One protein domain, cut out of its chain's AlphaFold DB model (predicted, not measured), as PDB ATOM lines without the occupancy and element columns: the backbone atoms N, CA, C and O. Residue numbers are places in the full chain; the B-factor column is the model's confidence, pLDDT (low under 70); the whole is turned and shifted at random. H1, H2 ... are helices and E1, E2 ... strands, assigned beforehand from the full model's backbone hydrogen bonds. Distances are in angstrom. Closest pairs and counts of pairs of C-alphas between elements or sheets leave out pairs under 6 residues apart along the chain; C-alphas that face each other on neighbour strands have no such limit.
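This is residues 147 to 269 of the 270 residues of the protein "YccV-like domain-containing protein" of Armadillidium vulgare (UniProt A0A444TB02). A small five-stranded sheet, E1 to E5, strongly twisted and curled like part of a barrel, makes the core; H1, the small hairpin E6 and E7, and H2 gather along one side of it, and residues 259 to 269, of which 259 to 267 belong to the long helix H3, stick out as an arm. A long loop, residues 164 to 188, lies on the E4 side of the sheet. The printed part has 123 residues with three named helices and seven named strands, in the order E1 E2 E3 E4 E5 H1 E6 E7 H2 H3; the sheet runs E4 E3 E2 E1 E5, antiparallel throughout, and the class is mixed, helices and strands. The whole is compact, with a radius of gyration of the C-alphas of 15.2 A, yet elongated in outline, 51 by 32 by 28 A; without the arm the body spans 32 by 31 by 29 A.

Begin at the inner strands E2, residues 157 to 163, and E3, residues 189 to 194, an antiparallel hairpin at 153 degrees; look for N 160 and O 191 at 2.8 A and N 189 and O 163 at 2.9 A. On one side, E4, residues 199 to 203, forms a hairpin with E3 at 147 degrees, with N 192 and O 200 2.8 A apart. On the other side of E2 comes E1, residues 147 to 150, with N 148 and O 157 at 2.8 A. E1 to E4 are a meander, each strand the antiparallel neighbour of the one before. The pairing of E1 is staggered: residues 147 to 148 pair with E2, and residues 148 to 150 with the edge strand E5, residues 207 to 209, where N 149 and O 208 are 2.8 A apart. E4 and E5 meet only through their link. Outward from the sheet, H1, residues 219 to 223, only grazes it with residues 220 to 223; its closest C-alphas to E3 are those of Ile 221 and Leu 193, 7.6 A apart. The hairpin of E6, residues 225 to 228, and E7, residues 233 to 235, is antiparallel at 155 degrees, with N 226 and O 234 at 2.8 A. H1 and E7 are near each other. H2, residues 237 to 242, is only just not on the sheet, with 4 pairs of C-alphas within 10 A. H3, residues 246 to 267, is close to H2 but not clearly touching it; their closest C-alphas, Leu 240 and Asp 246, are 7.7 A apart, and their lines are about perpendicular at 78 degrees. Every O i to N i+4 pair is within hydrogen-bond range in H2 and H3; in H1 0 of 1 is, beside 2 of 2 O i to N i+3 pairs.

Find C-alpha 147 at (118.210, 131.481, 80.331), where E1 begins; it runs 10.8 A to C-alpha 150. E2 measures 17.1 A, E3 15.2 A, E4 13.4 A and E5 6.8 A. H1 is 7.6 A long, E6 8.0 A, E7 6.3 A and H2 8.7 A. H3 starts at C-alpha 246, (117.572, 123.054, 91.363), and runs 31.7 A to C-alpha 267, (141.052, 142.949, 83.725).

The two C-alphas farthest apart are those of Thr 172 and Ser 269, 52.2 A. The printed part has no cut. The link from E2 to E3, 25 residues, is long. Mean pLDDT of the printed part is 80.2; look for values under 70 at residues 167 to 186 and 264 to 269.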
ATOM      1  N   PRO A 147     118.308 131.138  81.742       94.88
ATOM      2  CA  PRO A 147     118.210 131.481  80.331       94.88
ATOM      3  C   PRO A 147     119.324 130.789  79.539       94.88
ATOM      4  O   PRO A 147     120.474 130.693  79.981       94.88
ATOM      5  N   VAL A 148     118.966 130.261  78.377       94.12
ATOM      6  CA  VAL A 148     119.842 129.456  77.528       94.12
ATOM      7  C   VAL A 148     119.642 129.795  76.061       94.12
ATOM      8  O   VAL A 148     118.587 130.290  75.656       94.12
ATOM      9  N   THR A 149     120.663 129.487  75.271       93.31
ATOM     10  CA  THR A 149     120.566 129.434  73.820       93.31
ATOM     11  C   THR A 149     121.240 128.188  73.260       93.31
ATOM     12  O   THR A 149     121.912 127.470  73.996       93.31
ATOM     13  N   ASP A 150     121.039 127.889  71.985       88.44
ATOM     14  CA  ASP A 150     121.834 126.901  71.257       88.44
ATOM     15  C   ASP A 150     123.205 127.431  70.815       88.44
ATOM     16  O   ASP A 150     123.483 128.633  70.853       88.44
ATOM     17  N   ASN A 151     124.057 126.513  70.354       82.50
ATOM     18  CA  ASN A 151     125.397 126.814  69.845       82.50
ATOM     19  C   ASN A 151     125.387 127.812  68.673       82.50
ATOM     20  O   ASN A 151     126.306 128.623  68.556       82.50
ATOM     21  N   GLU A 152     124.350 127.779  67.833       81.25
ATOM     22  CA  GLU A 152     124.194 128.678  66.681       81.25
ATOM     23  C   GLU A 152     123.524 130.015  67.045       81.25
ATOM     24  O   GLU A 152     123.456 130.916  66.210       81.25
ATOM     25  N   LYS A 153     123.081 130.184  68.301       80.00
ATOM     26  CA  LYS A 153     122.346 131.361  68.792       80.00
ATOM     27  C   LYS A 153     121.071 131.667  68.000       80.00
ATOM     28  O   LYS A 153     120.728 132.826  67.768       80.00
ATOM     29  N   LEU A 154     120.372 130.626  67.571       79.56
ATOM     30  CA  LEU A 154     119.097 130.700  66.867       79.56
ATOM     31  C   LEU A 154     117.908 130.421  67.797       79.56
ATOM     32  O   LEU A 154     116.778 130.811  67.497       79.56
ATOM     33  N   MET A 155     118.148 129.789  68.945       83.62
ATOM     34  CA  MET A 155     117.126 129.383  69.902       83.62
ATOM     35  C   MET A 155     117.331 130.089  71.240       83.62
ATOM     36  O   MET A 155     118.064 129.590  72.073       83.62
ATOM     37  N   PHE A 156     116.621 131.186  71.507       90.38
ATOM     38  CA  PHE A 156     116.675 131.873  72.808       90.38
ATOM     39  C   PHE A 156     115.509 131.459  73.707       90.38
ATOM     40  O   PHE A 156     114.345 131.565  73.298       90.38
ATOM     41  N   GLY A 157     115.799 131.029  74.937       93.31
ATOM     42  CA  GLY A 157     114.776 130.522  75.848       93.31
ATOM     43  C   GLY A 157     115.184 130.456  77.319       93.31
ATOM     44  O   GLY A 157     116.279 130.847  77.709       93.31
ATOM     45  N   VAL A 158     114.283 129.938  78.149       95.31
ATOM     46  CA  VAL A 158     114.513 129.651  79.570       95.31
ATOM     47  C   VAL A 158     114.155 128.203  79.873       95.31
ATOM     48  O   VAL A 158     113.141 127.690  79.403       95.31
ATOM     49  N   ILE A 159     114.971 127.530  80.679       95.12
ATOM     50  CA  ILE A 159     114.690 126.154  81.095       95.12
ATOM     51  C   ILE A 159     113.489 126.135  82.047       95.12
ATOM     52  O   ILE A 159     113.557 126.696  83.141       95.12
ATOM     53  N   ILE A 160     112.422 125.432  81.668       94.12
ATOM     54  CA  ILE A 160     111.214 125.221  82.485       94.12
ATOM     55  C   ILE A 160     111.109 123.798  83.047       94.12
ATOM     56  O   ILE A 160     110.223 123.527  83.845       94.12
ATOM     57  N   GLY A 161     112.021 122.895  82.683       92.50
ATOM     58  CA  GLY A 161     112.073 121.543  83.236       92.50
ATOM     59  C   GLY A 161     113.220 120.720  82.663       92.50
ATOM     60  O   GLY A 161     113.905 121.159  81.736       92.50
ATOM     61  N   TRP A 162     113.434 119.529  83.215       91.12
ATOM     62  CA  TRP A 162     114.409 118.567  82.702       91.12
ATOM     63  C   TRP A 162     114.002 117.120  82.997       91.12
ATOM     64  O   TRP A 162     113.246 116.836  83.930       91.12
ATOM     65  N   ASP A 163     114.527 116.201  82.197       87.31
ATOM     66  CA  ASP A 163     114.368 114.760  82.343       87.31
ATOM     67  C   ASP A 163     115.738 114.078  82.258       87.31
ATOM     68  O   ASP A 163     116.591 114.444  81.449       87.31
ATOM     69  N   LYS A 164     115.960 113.081  83.127       82.94
ATOM     70  CA  LYS A 164     117.244 112.365  83.241       82.94
ATOM     71  C   LYS A 164     117.686 111.736  81.918       82.94
ATOM     72  O   LYS A 164     118.872 111.732  81.628       82.94
ATOM     73  N   ASN A 165     116.727 111.169  81.195       76.62
ATOM     74  CA  ASN A 165     116.909 110.523  79.905       76.62
ATOM     75  C   ASN A 165     115.857 111.084  78.951       76.62
ATOM     76  O   ASN A 165     114.859 111.666  79.388       76.62
ATOM     77  N   TYR A 166     116.028 110.822  77.659       72.00
ATOM     78  CA  TYR A 166     114.989 111.091  76.676       72.00
ATOM     79  C   TYR A 166     113.658 110.439  77.095       72.00
ATOM     80  O   TYR A 166     113.564 109.215  77.195       72.00
ATOM     81  N   ASN A 167     112.630 111.250  77.356       66.94
ATOM     82  CA  ASN A 167     111.307 110.773  77.733       66.94
ATOM     83  C   ASN A 167     110.264 111.268  76.726       66.94
ATOM     84  O   ASN A 167     109.629 112.303  76.911       66.94
ATOM     85  N   LEU A 168     110.057 110.477  75.670       55.38
ATOM     86  CA  LEU A 168     109.050 110.729  74.630       55.38
ATOM     87  C   LEU A 168     107.602 110.734  75.175       55.38
ATOM     88  O   LEU A 168     106.681 111.212  74.510       55.38
ATOM     89  N   PHE A 169     107.379 110.182  76.373       48.78
ATOM     90  CA  PHE A 169     106.047 109.908  76.913       48.78
ATOM     91  C   PHE A 169     105.517 110.980  77.875       48.78
ATOM     92  O   PHE A 169     104.370 110.867  78.300       48.78
ATOM     93  N   ASN A 170     106.298 112.016  78.209       49.38
ATOM     94  CA  ASN A 170     105.953 112.891  79.335       49.38
ATOM     95  C   ASN A 170     104.950 114.019  79.053       49.38
ATOM     96  O   ASN A 170     104.458 114.594  80.019       49.38
ATOM     97  N   ASP A 171     104.584 114.310  77.801       45.31
ATOM     98  CA  ASP A 171     103.294 114.944  77.492       45.31
ATOM     99  C   ASP A 171     103.073 115.024  75.977       45.31
ATOM    100  O   ASP A 171     103.967 115.395  75.216       45.31
ATOM    101  N   THR A 172     101.852 114.754  75.524       43.78
ATOM    102  CA  THR A 172     101.414 115.053  74.151       43.78
ATOM    103  C   THR A 172     101.497 116.548  73.812       43.78
ATOM    104  O   THR A 172     101.491 116.886  72.635       43.78
ATOM    105  N   ALA A 173     101.648 117.429  74.809       45.94
ATOM    106  CA  ALA A 173     101.797 118.877  74.640       45.94
ATOM    107  C   ALA A 173     103.170 119.323  74.090       45.94
ATOM    108  O   ALA A 173     103.266 120.392  73.487       45.94
ATOM    109  N   TYR A 174     104.227 118.518  74.256       49.53
ATOM    110  CA  TYR A 174     105.587 118.870  73.805       49.53
ATOM    111  C   TYR A 174     105.934 118.318  72.415       49.53
ATOM    112  O   TYR A 174     107.006 118.611  71.887       49.53
ATOM    113  N   LYS A 175     105.045 117.510  71.821       45.38
ATOM    114  CA  LYS A 175     105.367 116.610  70.701       45.38
ATOM    115  C   LYS A 175     105.663 117.279  69.354       45.38
ATOM    116  O   LYS A 175     106.092 116.569  68.454       45.38
ATOM    117  N   GLU A 176     105.484 118.591  69.192       46.06
ATOM    118  CA  GLU A 176     105.468 119.182  67.838       46.06
ATOM    119  C   GLU A 176     106.334 120.430  67.608       46.06
ATOM    120  O   GLU A 176     106.363 120.920  66.484       46.06
ATOM    121  N   LYS A 177     107.050 120.980  68.602       53.72
ATOM    122  CA  LYS A 177     107.544 122.372  68.461       53.72
ATOM    123  C   LYS A 177     109.036 122.552  68.142       53.72
ATOM    124  O   LYS A 177     109.354 123.506  67.443       53.72
ATOM    125  N   CYS A 178     109.923 121.648  68.560       56.41
ATOM    126  CA  CYS A 178     111.268 121.441  67.991       56.41
ATOM    127  C   CYS A 178     111.998 120.334  68.764       56.41
ATOM    128  O   CYS A 178     111.936 120.285  69.994       56.41
ATOM    129  N   TYR A 179     112.682 119.448  68.039       58.56
ATOM    130  CA  TYR A 179     113.533 118.402  68.602       58.56
ATOM    131  C   TYR A 179     114.920 118.512  67.981       58.56
ATOM    132  O   TYR A 179     115.055 118.479  66.759       58.56
ATOM    133  N   PHE A 180     115.941 118.615  68.825       59.34
ATOM    134  CA  PHE A 180     117.327 118.471  68.399       59.34
ATOM    135  C   PHE A 180     117.767 117.053  68.749       59.34
ATOM    136  O   PHE A 180     117.690 116.654  69.910       59.34
ATOM    137  N   GLY A 181     118.187 116.275  67.750       55.50
ATOM    138  CA  GLY A 181     118.716 114.933  67.985       55.50
ATOM    139  C   GLY A 181     119.913 114.997  68.931       55.50
ATOM    140  O   GLY A 181     120.863 115.725  68.658       55.50
ATOM    141  N   GLY A 182     119.846 114.271  70.048       57.50
ATOM    142  CA  GLY A 182     120.987 114.090  70.941       57.50
ATOM    143  C   GLY A 182     121.903 112.977  70.447       57.50
ATOM    144  O   GLY A 182     121.433 111.970  69.912       57.50
ATOM    145  N   SER A 183     123.205 113.158  70.639       58.97
ATOM    146  CA  SER A 183     124.233 112.171  70.298       58.97
ATOM    147  C   SER A 183     124.211 110.965  71.253       58.97
ATOM    148  O   SER A 183     124.461 109.830  70.844       58.97
ATOM    149  N   GLU A 184     123.826 111.196  72.514       61.94
ATOM    150  CA  GLU A 184     123.790 110.188  73.576       61.94
ATOM    151  C   GLU A 184     122.378 109.958  74.145       61.94
ATOM    152  O   GLU A 184     121.639 110.894  74.469       61.94
ATOM    153  N   TYR A 185     122.016 108.685  74.347       59.75
ATOM    154  CA  TYR A 185     120.734 108.269  74.940       59.75
ATOM    155  C   TYR A 185     120.648 108.477  76.466       59.75
ATOM    156  O   TYR A 185     119.549 108.463  77.021       59.75
ATOM    157  N   PHE A 186     121.784 108.676  77.145       68.75
ATOM    158  CA  PHE A 186     121.881 108.750  78.614       68.75
ATOM    159  C   PHE A 186     122.169 110.156  79.161       68.75
ATOM    160  O   PHE A 186     122.508 110.299  80.337       68.75
ATOM    161  N   GLN A 187     122.037 111.193  78.332       79.06
ATOM    162  CA  GLN A 187     122.188 112.578  78.774       79.06
ATOM    163  C   GLN A 187     120.870 113.176  79.283       79.06
ATOM    164  O   GLN A 187     119.778 112.715  78.939       79.06
ATOM    165  N   THR A 188     120.989 114.252  80.066       86.62
ATOM    166  CA  THR A 188     119.830 115.045  80.491       86.62
ATOM    167  C   THR A 188     119.249 115.792  79.298       86.62
ATOM    168  O   THR A 188     119.980 116.381  78.503       86.62
ATOM    169  N   TYR A 189     117.925 115.806  79.205       87.94
ATOM    170  CA  TYR A 189     117.192 116.630  78.254       87.94
ATOM    171  C   TYR A 189     116.447 117.728  79.005       87.94
ATOM    172  O   TYR A 189     115.923 117.509  80.098       87.94
ATOM    173  N   TYR A 190     116.393 118.909  78.408       90.31
ATOM    174  CA  TYR A 190     115.749 120.085  78.967       90.31
ATOM    175  C   TYR A 190     114.506 120.451  78.174       90.31
ATOM    176  O   TYR A 190     114.473 120.352  76.948       90.31
ATOM    177  N   ILE A 191     113.503 120.938  78.897       90.94
ATOM    178  CA  ILE A 191     112.332 121.597  78.334       90.94
ATOM    179  C   ILE A 191     112.607 123.100  78.406       90.94
ATOM    180  O   ILE A 191     112.767 123.653  79.498       90.94
ATOM    181  N   VAL A 192     112.679 123.756  77.253       91.19
ATOM    182  CA  VAL A 192     113.031 125.175  77.123       91.19
ATOM    183  C   VAL A 192     111.828 125.953  76.598       91.19
ATOM    184  O   VAL A 192     111.332 125.649  75.520       91.19
ATOM    185  N   LEU A 193     111.367 126.963  77.332       90.88
ATOM    186  CA  LEU A 193     110.384 127.934  76.847       90.88
ATOM    187  C   LEU A 193     111.105 128.984  75.997       90.88
ATOM    188  O   LEU A 193     111.963 129.705  76.502       90.88
ATOM    189  N   LEU A 194     110.770 129.050  74.715       88.81
ATOM    190  CA  LEU A 194     111.389 129.929  73.732       88.81
ATOM    191  C   LEU A 194     110.757 131.323  73.730       88.81
ATOM    192  O   LEU A 194     109.614 131.522  74.139       88.81
ATOM    193  N   LYS A 195     111.495 132.295  73.187       86.25
ATOM    194  CA  LYS A 195     111.070 133.699  73.041       86.25
ATOM    195  C   LYS A 195     109.738 133.890  72.297       86.25
ATOM    196  O   LYS A 195     109.067 134.896  72.502       86.25
ATOM    197  N   ASN A 196     109.359 132.956  71.428       80.50
ATOM    198  CA  ASN A 196     108.094 132.964  70.683       80.50
ATOM    199  C   ASN A 196     106.930 132.284  71.444       80.50
ATOM    200  O   ASN A 196     105.859 132.116  70.868       80.50
ATOM    201  N   GLY A 197     107.143 131.856  72.694       78.94
ATOM    202  CA  GLY A 197     106.155 131.163  73.527       78.94
ATOM    203  C   GLY A 197     105.996 129.673  73.243       78.94
ATOM    204  O   GLY A 197     105.193 129.008  73.898       78.94
ATOM    205  N   THR A 198     106.766 129.108  72.309       82.00
ATOM    206  CA  THR A 198     106.808 127.658  72.115       82.00
ATOM    207  C   THR A 198     107.762 126.990  73.096       82.00
ATOM    208  O   THR A 198     108.628 127.625  73.687       82.00
ATOM    209  N   THR A 199     107.609 125.684  73.286       84.69
ATOM    210  CA  THR A 199     108.516 124.876  74.105       84.69
ATOM    211  C   THR A 199     109.355 123.967  73.221       84.69
ATOM    212  O   THR A 199     108.813 123.347  72.307       84.69
ATOM    213  N   CYS A 200     110.641 123.840  73.522       83.94
ATOM    214  CA  CYS A 200     111.572 122.959  72.832       83.94
ATOM    215  C   CYS A 200     112.095 121.876  73.770       83.94
ATOM    216  O   CYS A 200     112.321 122.151  74.950       83.94
ATOM    217  N   TYR A 201     112.329 120.674  73.245       85.69
ATOM    218  CA  TYR A 201     112.958 119.593  73.998       85.69
ATOM    219  C   TYR A 201     114.363 119.335  73.456       85.69
ATOM    220  O   TYR A 201     114.529 118.932  72.302       85.69
ATOM    221  N   VAL A 202     115.372 119.633  74.274       84.88
ATOM    222  CA  VAL A 202     116.750 119.824  73.807       84.88
ATOM    223  C   VAL A 202     117.723 119.015  74.668       84.88
ATOM    224  O   VAL A 202     117.635 119.086  75.897       84.88
ATOM    225  N   PRO A 203     118.660 118.259  74.069       87.44
ATOM    226  CA  PRO A 203     119.727 117.595  74.808       87.44
ATOM    227  C   PRO A 203     120.664 118.622  75.456       87.44
ATOM    228  O   PRO A 203     120.897 119.707  74.920       87.44
ATOM    229  N   GLU A 204     121.219 118.280  76.618       88.31
ATOM    230  CA  GLU A 204     122.096 119.162  77.389       88.31
ATOM    231  C   GLU A 204     123.268 119.730  76.584       88.31
ATOM    232  O   GLU A 204     123.603 120.906  76.752       88.31
ATOM    233  N   GLU A 205     123.890 118.905  75.743       87.56
ATOM    234  CA  GLU A 205     125.075 119.251  74.949       87.56
ATOM    235  C   GLU A 205     124.845 120.423  73.983       87.56
ATOM    236  O   GLU A 205     125.777 121.167  73.678       87.56
ATOM    237  N   ASN A 206     123.593 120.643  73.574       87.81
ATOM    238  CA  ASN A 206     123.224 121.694  72.631       87.81
ATOM    239  C   ASN A 206     122.897 123.024  73.307       87.81
ATOM    240  O   ASN A 206     122.635 123.996  72.607       87.81
ATOM    241  N   LEU A 207     122.895 123.088  74.642       90.56
ATOM    242  CA  LEU A 207     122.576 124.308  75.374       90.56
ATOM    243  C   LEU A 207     123.833 125.049  75.827       90.56
ATOM    244  O   LEU A 207     124.778 124.472  76.365       90.56
ATOM    245  N   ILE A 208     123.799 126.365  75.706       92.12
ATOM    246  CA  ILE A 208     124.759 127.292  76.292       92.12
ATOM    247  C   ILE A 208     124.009 128.335  77.116       92.12
ATOM    248  O   ILE A 208     122.838 128.618  76.882       92.12
ATOM    249  N   PHE A 209     124.674 128.893  78.125       90.94
ATOM    250  CA  PHE A 209     124.081 129.948  78.944       90.94
ATOM    251  C   PHE A 209     123.867 131.223  78.119       90.94
ATOM    252  O   PHE A 209     124.752 131.614  77.355       90.94
ATOM    253  N   TYR A 210     122.723 131.870  78.327       89.56
ATOM    254  CA  TYR A 210     122.387 133.166  77.751       89.56
ATOM    255  C   TYR A 210     122.206 134.182  78.881       89.56
ATOM    256  O   TYR A 210     121.539 133.898  79.874       89.56
ATOM    257  N   ASP A 211     122.847 135.340  78.773       84.38
ATOM    258  CA  ASP A 211     122.929 136.329  79.848       84.38
ATOM    259  C   ASP A 211     121.846 137.411  79.791       84.38
ATOM    260  O   ASP A 211     121.807 138.272  80.670       84.38
ATOM    261  N   GLU A 212     120.925 137.335  78.830       85.88
ATOM    262  CA  GLU A 212     119.780 138.237  78.753       85.88
ATOM    263  C   GLU A 212     118.466 137.536  79.145       85.88
ATOM    264  O   GLU A 212     118.271 136.343  78.872       85.88
ATOM    265  N   PRO A 213     117.528 138.263  79.776       86.50
ATOM    266  CA  PRO A 213     116.184 137.758  80.008       86.50
ATOM    267  C   PRO A 213     115.400 137.604  78.699       86.50
ATOM    268  O   PRO A 213     115.657 138.263  77.691       86.50
ATOM    269  N   LEU A 214     114.366 136.769  78.745       84.25
ATOM    270  CA  LEU A 214     113.307 136.791  77.744       84.25
ATOM    271  C   LEU A 214     112.485 138.089  77.849       84.25
ATOM    272  O   LEU A 214     112.396 138.659  78.937       84.25
ATOM    273  N   PRO A 215     111.859 138.546  76.746       80.31
ATOM    274  CA  PRO A 215     111.057 139.766  76.747       80.31
ATOM    275  C   PRO A 215     109.909 139.710  77.758       80.31
ATOM    276  O   PRO A 215     109.179 138.721  77.804       80.31
ATOM    277  N   ASP A 216     109.665 140.815  78.463       72.81
ATOM    278  CA  ASP A 216     108.568 140.936  79.440       72.81
ATOM    279  C   ASP A 216     107.173 140.740  78.822       72.81
ATOM    280  O   ASP A 216     106.206 140.440  79.521       72.81
ATOM    281  N   THR A 217     107.062 140.866  77.497       72.62
ATOM    282  CA  THR A 217     105.830 140.611  76.738       72.62
ATOM    283  C   THR A 217     105.463 139.128  76.632       72.62
ATOM    284  O   THR A 217     104.399 138.819  76.097       72.62
ATOM    285  N   LEU A 218     106.342 138.210  77.053       78.00
ATOM    286  CA  LEU A 218     106.104 136.767  77.017       78.00
ATOM    287  C   LEU A 218     105.430 136.303  78.317       78.00
ATOM    288  O   LEU A 218     106.099 135.930  79.278       78.00
ATOM    289  N   TYR A 219     104.100 136.317  78.357       75.31
ATOM    290  CA  TYR A 219     103.336 136.036  79.580       75.31
ATOM    291  C   TYR A 219     103.428 134.581  80.057       75.31
ATOM    292  O   TYR A 219     103.276 134.308  81.248       75.31
ATOM    293  N   GLU A 220     103.715 133.646  79.153       80.56
ATOM    294  CA  GLU A 220     103.872 132.218  79.425       80.56
ATOM    295  C   GLU A 220     104.937 131.953  80.490       80.56
ATOM    296  O   GLU A 220     104.828 130.988  81.247       80.56
ATOM    297  N   ILE A 221     105.932 132.837  80.606       84.69
ATOM    298  CA  ILE A 221     106.996 132.727  81.602       84.69
ATOM    299  C   ILE A 221     106.450 132.782  83.034       84.69
ATOM    300  O   ILE A 221     106.929 132.076  83.924       84.69
ATOM    301  N   TRP A 222     105.380 133.545  83.258       85.88
ATOM    302  CA  TRP A 222     104.787 133.743  84.580       85.88
ATOM    303  C   TRP A 222     103.949 132.551  85.045       85.88
ATOM    304  O   TRP A 222     103.648 132.442  86.233       85.88
ATOM    305  N   LYS A 223     103.654 131.595  84.152       85.75
ATOM    306  CA  LYS A 223     103.100 130.288  84.542       85.75
ATOM    307  C   LYS A 223     104.089 129.486  85.391       85.75
ATOM    308  O   LYS A 223     103.669 128.703  86.232       85.75
ATOM    309  N   TYR A 224     105.393 129.698  85.197       90.50
ATOM    310  CA  TYR A 224     106.463 128.910  85.819       90.50
ATOM    311  C   TYR A 224     107.265 129.693  86.864       90.50
ATOM    312  O   TYR A 224     107.812 129.109  87.804       90.50
ATOM    313  N   PHE A 225     107.345 131.016  86.718       93.62
ATOM    314  CA  PHE A 225     108.246 131.861  87.496       93.62
ATOM    315  C   PHE A 225     107.526 133.029  88.172       93.62
ATOM    316  O   PHE A 225     106.458 133.460  87.761       93.62
ATOM    317  N   THR A 226     108.143 133.553  89.229       92.44
ATOM    318  CA  THR A 226     107.627 134.666  90.050       92.44
ATOM    319  C   THR A 226     108.408 135.966  89.868       92.44
ATOM    320  O   THR A 226     108.040 136.986  90.439       92.44
ATOM    321  N   GLY A 227     109.511 135.938  89.116       89.69
ATOM    322  CA  GLY A 227     110.353 137.106  88.860       89.69
ATOM    323  C   GLY A 227     111.695 136.729  88.238       89.69
ATOM    324  O   GLY A 227     112.061 135.553  88.214       89.69
ATOM    325  N   TYR A 228     112.442 137.731  87.781       90.44
ATOM    326  CA  TYR A 228     113.807 137.605  87.270       90.44
ATOM    327  C   TYR A 228     114.766 138.404  88.158       90.44
ATOM    328  O   TYR A 228     114.449 139.523  88.551       90.44
ATOM    329  N   ASN A 229     115.924 137.835  88.507       87.25
ATOM    330  CA  ASN A 229     116.882 138.480  89.418       87.25
ATOM    331  C   ASN A 229     118.103 139.100  88.716       87.25
ATOM    332  O   ASN A 229     119.080 139.430  89.387       87.25
ATOM    333  N   GLY A 230     118.076 139.206  87.386       85.81
ATOM    334  CA  GLY A 230     119.208 139.674  86.582       85.81
ATOM    335  C   GLY A 230     120.125 138.564  86.061       85.81
ATOM    336  O   GLY A 230     121.012 138.854  85.270       85.81
ATOM    337  N   ILE A 231     119.944 137.311  86.501       88.12
ATOM    338  CA  ILE A 231     120.728 136.155  86.023       88.12
ATOM    339  C   ILE A 231     119.815 134.972  85.700       88.12
ATOM    340  O   ILE A 231     119.993 134.302  84.687       88.12
ATOM    341  N   PHE A 232     118.831 134.697  86.552       92.75
ATOM    342  CA  PHE A 232     117.883 133.607  86.362       92.75
ATOM    343  C   PHE A 232     116.490 133.963  86.878       92.75
ATOM    344  O   PHE A 232     116.301 134.836  87.730       92.75
ATOM    345  N   TYR A 233     115.499 133.235  86.380       93.69
ATOM    346  CA  TYR A 233     114.120 133.332  86.824       93.69
ATOM    347  C   TYR A 233     113.897 132.542  88.114       93.69
ATOM    348  O   TYR A 233     114.377 131.418  88.275       93.69
ATOM    349  N   LYS A 234     113.158 133.132  89.056       93.94
ATOM    350  CA  LYS A 234     112.793 132.522  90.335       93.94
ATOM    351  C   LYS A 234     111.567 131.622  90.141       93.94
ATOM    352  O   LYS A 234     110.489 132.159  89.877       93.94
ATOM    353  N   PRO A 235     111.682 130.293  90.306       94.62
ATOM    354  CA  PRO A 235     110.547 129.395  90.112       94.62
ATOM    355  C   PRO A 235     109.402 129.656  91.091       94.62
ATOM    356  O   PRO A 235     109.625 130.111  92.218       94.62
ATOM    357  N   ASN A 236     108.180 129.360  90.654       93.00
ATOM    358  CA  ASN A 236     107.003 129.331  91.513       93.00
ATOM    359  C   ASN A 236     107.011 128.086  92.428       93.00
ATOM    360  O   ASN A 236     107.920 127.256  92.384       93.00
ATOM    361  N   LYS A 237     105.997 127.960  93.294       91.25
ATOM    362  CA  LYS A 237     105.916 126.847  94.255       91.25
ATOM    363  C   LYS A 237     105.822 125.483  93.568       91.25
ATOM    364  O   LYS A 237     106.456 124.547  94.036       91.25
ATOM    365  N   GLU A 238     105.080 125.386  92.469       89.88
ATOM    366  CA  GLU A 238     104.879 124.130  91.740       89.88
ATOM    367  C   GLU A 238     106.188 123.631  91.128       89.88
ATOM    368  O   GLU A 238     106.600 122.499  91.379       89.88
ATOM    369  N   LEU A 239     106.909 124.511  90.429       91.38
ATOM    370  CA  LEU A 239     108.177 124.164  89.800       91.38
ATOM    371  C   LEU A 239     109.277 123.880  90.838       91.38
ATOM    372  O   LEU A 239     110.119 123.012  90.620       91.38
ATOM    373  N   LEU A 240     109.250 124.546  92.001       92.81
ATOM    374  CA  LEU A 240     110.116 124.192  93.137       92.81
ATOM    375  C   LEU A 240     109.791 122.810  93.714       92.81
ATOM    376  O   LEU A 240     110.707 122.092  94.106       92.81
ATOM    377  N   SER A 241     108.512 122.442  93.791       91.12
ATOM    378  CA  SER A 241     108.103 121.113  94.250       91.12
ATOM    379  C   SER A 241     108.495 120.017  93.259       91.12
ATOM    380  O   SER A 241     108.877 118.928  93.689       91.12
ATOM    381  N   GLU A 242     108.445 120.298  91.953       91.62
ATOM    382  CA  GLU A 242     108.849 119.340  90.920       91.62
ATOM    383  C   GLU A 242     110.373 119.199  90.843       91.62
ATOM    384  O   GLU A 242     110.869 118.084  90.737       91.62
ATOM    385  N   TYR A 243     111.128 120.292  90.980       93.31
ATOM    386  CA  TYR A 243     112.592 120.307  90.866       93.31
ATOM    387  C   TYR A 243     113.262 120.851  92.143       93.31
ATOM    388  O   TYR A 243     113.901 121.910  92.117       93.31
ATOM    389  N   PRO A 244     113.160 120.146  93.285       92.56
ATOM    390  CA  PRO A 244     113.584 120.674  94.587       92.56
ATOM    391  C   PRO A 244     115.096 120.924  94.696       92.56
ATOM    392  O   PRO A 244     115.533 121.816  95.420       92.56
ATOM    393  N   ASP A 245     115.916 120.163  93.967       92.44
ATOM    394  CA  ASP A 245     117.378 120.277  94.038       92.44
ATOM    395  C   ASP A 245     117.940 121.442  93.202       92.44
ATOM    396  O   ASP A 245     119.075 121.878  93.419       92.44
ATOM    397  N   ASP A 246     117.146 121.994  92.280       93.75
ATOM    398  CA  ASP A 246     117.572 123.054  91.363       93.75
ATOM    399  C   ASP A 246     117.903 124.367  92.085       93.75
ATOM    400  O   ASP A 246     118.692 125.170  91.584       93.75
ATOM    401  N   GLU A 247     117.355 124.600  93.283       91.31
ATOM    402  CA  GLU A 247     117.684 125.792  94.069       91.31
ATOM    403  C   GLU A 247     119.177 125.844  94.420       91.31
ATOM    404  O   GLU A 247     119.810 126.899  94.318       91.31
ATOM    405  N   LYS A 248     119.761 124.699  94.794       90.00
ATOM    406  CA  LYS A 248     121.190 124.606  95.117       90.00
ATOM    407  C   LYS A 248     122.042 124.879  93.881       90.00
ATOM    408  O   LYS A 248     123.015 125.628  93.970       90.00
ATOM    409  N   ILE A 249     121.635 124.338  92.733       89.81
ATOM    410  CA  ILE A 249     122.333 124.515  91.456       89.81
ATOM    411  C   ILE A 249     122.284 125.976  91.000       89.81
ATOM    412  O   ILE A 249     123.329 126.542  90.695       89.81
ATOM    413  N   ARG A 250     121.121 126.643  91.061       90.88
ATOM    414  CA  ARG A 250     121.011 128.086  90.767       90.88
ATOM    415  C   ARG A 250     121.907 128.937  91.669       90.88
ATOM    416  O   ARG A 250     122.581 129.844  91.188       90.88
ATOM    417  N   LYS A 251     121.959 128.638  92.973       89.19
ATOM    418  CA  LYS A 251     122.844 129.345  93.921       89.19
ATOM    419  C   LYS A 251     124.323 129.134  93.592       89.19
ATOM    420  O   LYS A 251     125.106 130.077  93.685       89.19
ATOM    421  N   GLN A 252     124.715 127.919  93.210       87.56
ATOM    422  CA  GLN A 252     126.081 127.632  92.770       87.56
ATOM    423  C   GLN A 252     126.410 128.371  91.468       87.56
ATOM    424  O   GLN A 252     127.459 129.007  91.379       87.56
ATOM    425  N   PHE A 253     125.488 128.351  90.506       85.69
ATOM    426  CA  PHE A 253     125.610 129.051  89.234       85.69
ATOM    427  C   PHE A 253     125.820 130.560  89.432       85.69
ATOM    428  O   PHE A 253     126.785 131.118  88.913       85.69
ATOM    429  N   TYR A 254     124.996 131.197  90.274       86.25
ATOM    430  CA  TYR A 254     125.123 132.613  90.643       86.25
ATOM    431  C   TYR A 254     126.524 132.967  91.150       86.25
ATOM    432  O   TYR A 254     127.137 133.921  90.680       86.25
ATOM    433  N   ARG A 255     127.063 132.170  92.083       85.88
ATOM    434  CA  ARG A 255     128.393 132.406  92.672       85.88
ATOM    435  C   ARG A 255     129.502 132.344  91.624       85.88
ATOM    436  O   ARG A 255     130.407 133.174  91.646       85.88
ATOM    437  N   VAL A 256     129.434 131.366  90.720       84.25
ATOM    438  CA  VAL A 256     130.414 131.209  89.637       84.25
ATOM    439  C   VAL A 256     130.324 132.377  88.655       84.25
ATOM    440  O   VAL A 256     131.356 132.921  88.265       84.25
ATOM    441  N   TYR A 257     129.109 132.786  88.285       81.62
ATOM    442  CA  TYR A 257     128.886 133.888  87.351       81.62
ATOM    443  C   TYR A 257     129.370 135.233  87.914       81.62
ATOM    444  O   TYR A 257     130.182 135.906  87.279       81.62
ATOM    445  N   GLU A 258     128.977 135.580  89.142       81.25
ATOM    446  CA  GLU A 258     129.431 136.800  89.826       81.25
ATOM    447  C   GLU A 258     130.956 136.839  89.996       81.25
ATOM    448  O   GLU A 258     131.591 137.874  89.780       81.25
ATOM    449  N   GLY A 259     131.574 135.699  90.328       79.81
ATOM    450  CA  GLY A 259     133.031 135.585  90.410       79.81
ATOM    451  C   GLY A 259     133.727 135.869  89.074       79.81
ATOM    452  O   GLY A 259     134.731 136.583  89.041       79.81
ATOM    453  N   ARG A 260     133.180 135.360  87.959       78.88
ATOM    454  CA  ARG A 260     133.706 135.624  86.607       78.88
ATOM    455  C   ARG A 260     133.523 137.085  86.203       78.88
ATOM    456  O   ARG A 260     134.485 137.694  85.746       78.88
ATOM    457  N   LYS A 261     132.340 137.661  86.432       75.31
ATOM    458  CA  LYS A 261     132.030 139.058  86.094       75.31
ATOM    459  C   LYS A 261     132.988 140.037  86.779       75.31
ATOM    460  O   LYS A 261     133.535 140.920  86.122       75.31
ATOM    461  N   LYS A 262     133.267 139.833  88.072       73.56
ATOM    462  CA  LYS A 262     134.239 140.644  88.828       73.56
ATOM    463  C   LYS A 262     135.658 140.538  88.269       73.56
ATOM    464  O   LYS A 262     136.338 141.552  88.157       73.56
ATOM    465  N   LYS A 263     136.091 139.333  87.877       71.12
ATOM    466  CA  LYS A 263     137.420 139.112  87.288       71.12
ATOM    467  C   LYS A 263     137.567 139.794  85.921       71.12
ATOM    468  O   LYS A 263     138.599 140.407  85.659       71.12
ATOM    469  N   THR A 264     136.538 139.740  85.077       68.81
ATOM    470  CA  THR A 264     136.533 140.431  83.779       68.81
ATOM    471  C   THR A 264     136.597 141.948  83.952       68.81
ATOM    472  O   THR A 264     137.425 142.584  83.313       68.81
ATOM    473  N   LEU A 265     135.812 142.515  84.879       65.56
ATOM    474  CA  LEU A 265     135.839 143.952  85.186       65.56
ATOM    475  C   LEU A 265     137.200 144.420  85.728       65.56
ATOM    476  O   LEU A 265     137.648 145.517  85.401       65.56
ATOM    477  N   SER A 266     137.887 143.590  86.521       57.31
ATOM    478  CA  SER A 266     139.242 143.910  86.997       57.31
ATOM    479  C   SER A 266     140.309 143.869  85.900       57.31
ATOM    480  O   SER A 266     141.296 144.586  86.003       57.31
ATOM    481  N   LEU A 267     140.119 143.058  84.853       55.44
ATOM    482  CA  LEU A 267     141.052 142.949  83.725       55.44
ATOM    483  C   LEU A 267     140.815 144.023  82.657       55.44
ATOM    484  O   LEU A 267     141.749 144.381  81.958       55.44
ATOM    485  N   SER A 268     139.591 144.546  82.540       56.34
ATOM    486  CA  SER A 268     139.254 145.655  81.636       56.34
ATOM    487  C   SER A 268     139.553 147.045  82.217       56.34
ATOM    488  O   SER A 268     139.243 148.041  81.574       56.34
ATOM    489  N   SER A 269     140.073 147.112  83.447       49.78
ATOM    490  CA  SER A 269     140.408 148.358  84.162       49.78
ATOM    491  C   SER A 269     141.926 148.580  84.301       49.78
ATOM    492  O   SER A 269     142.343 149.414  85.103       49.78
TER     493      SER A 269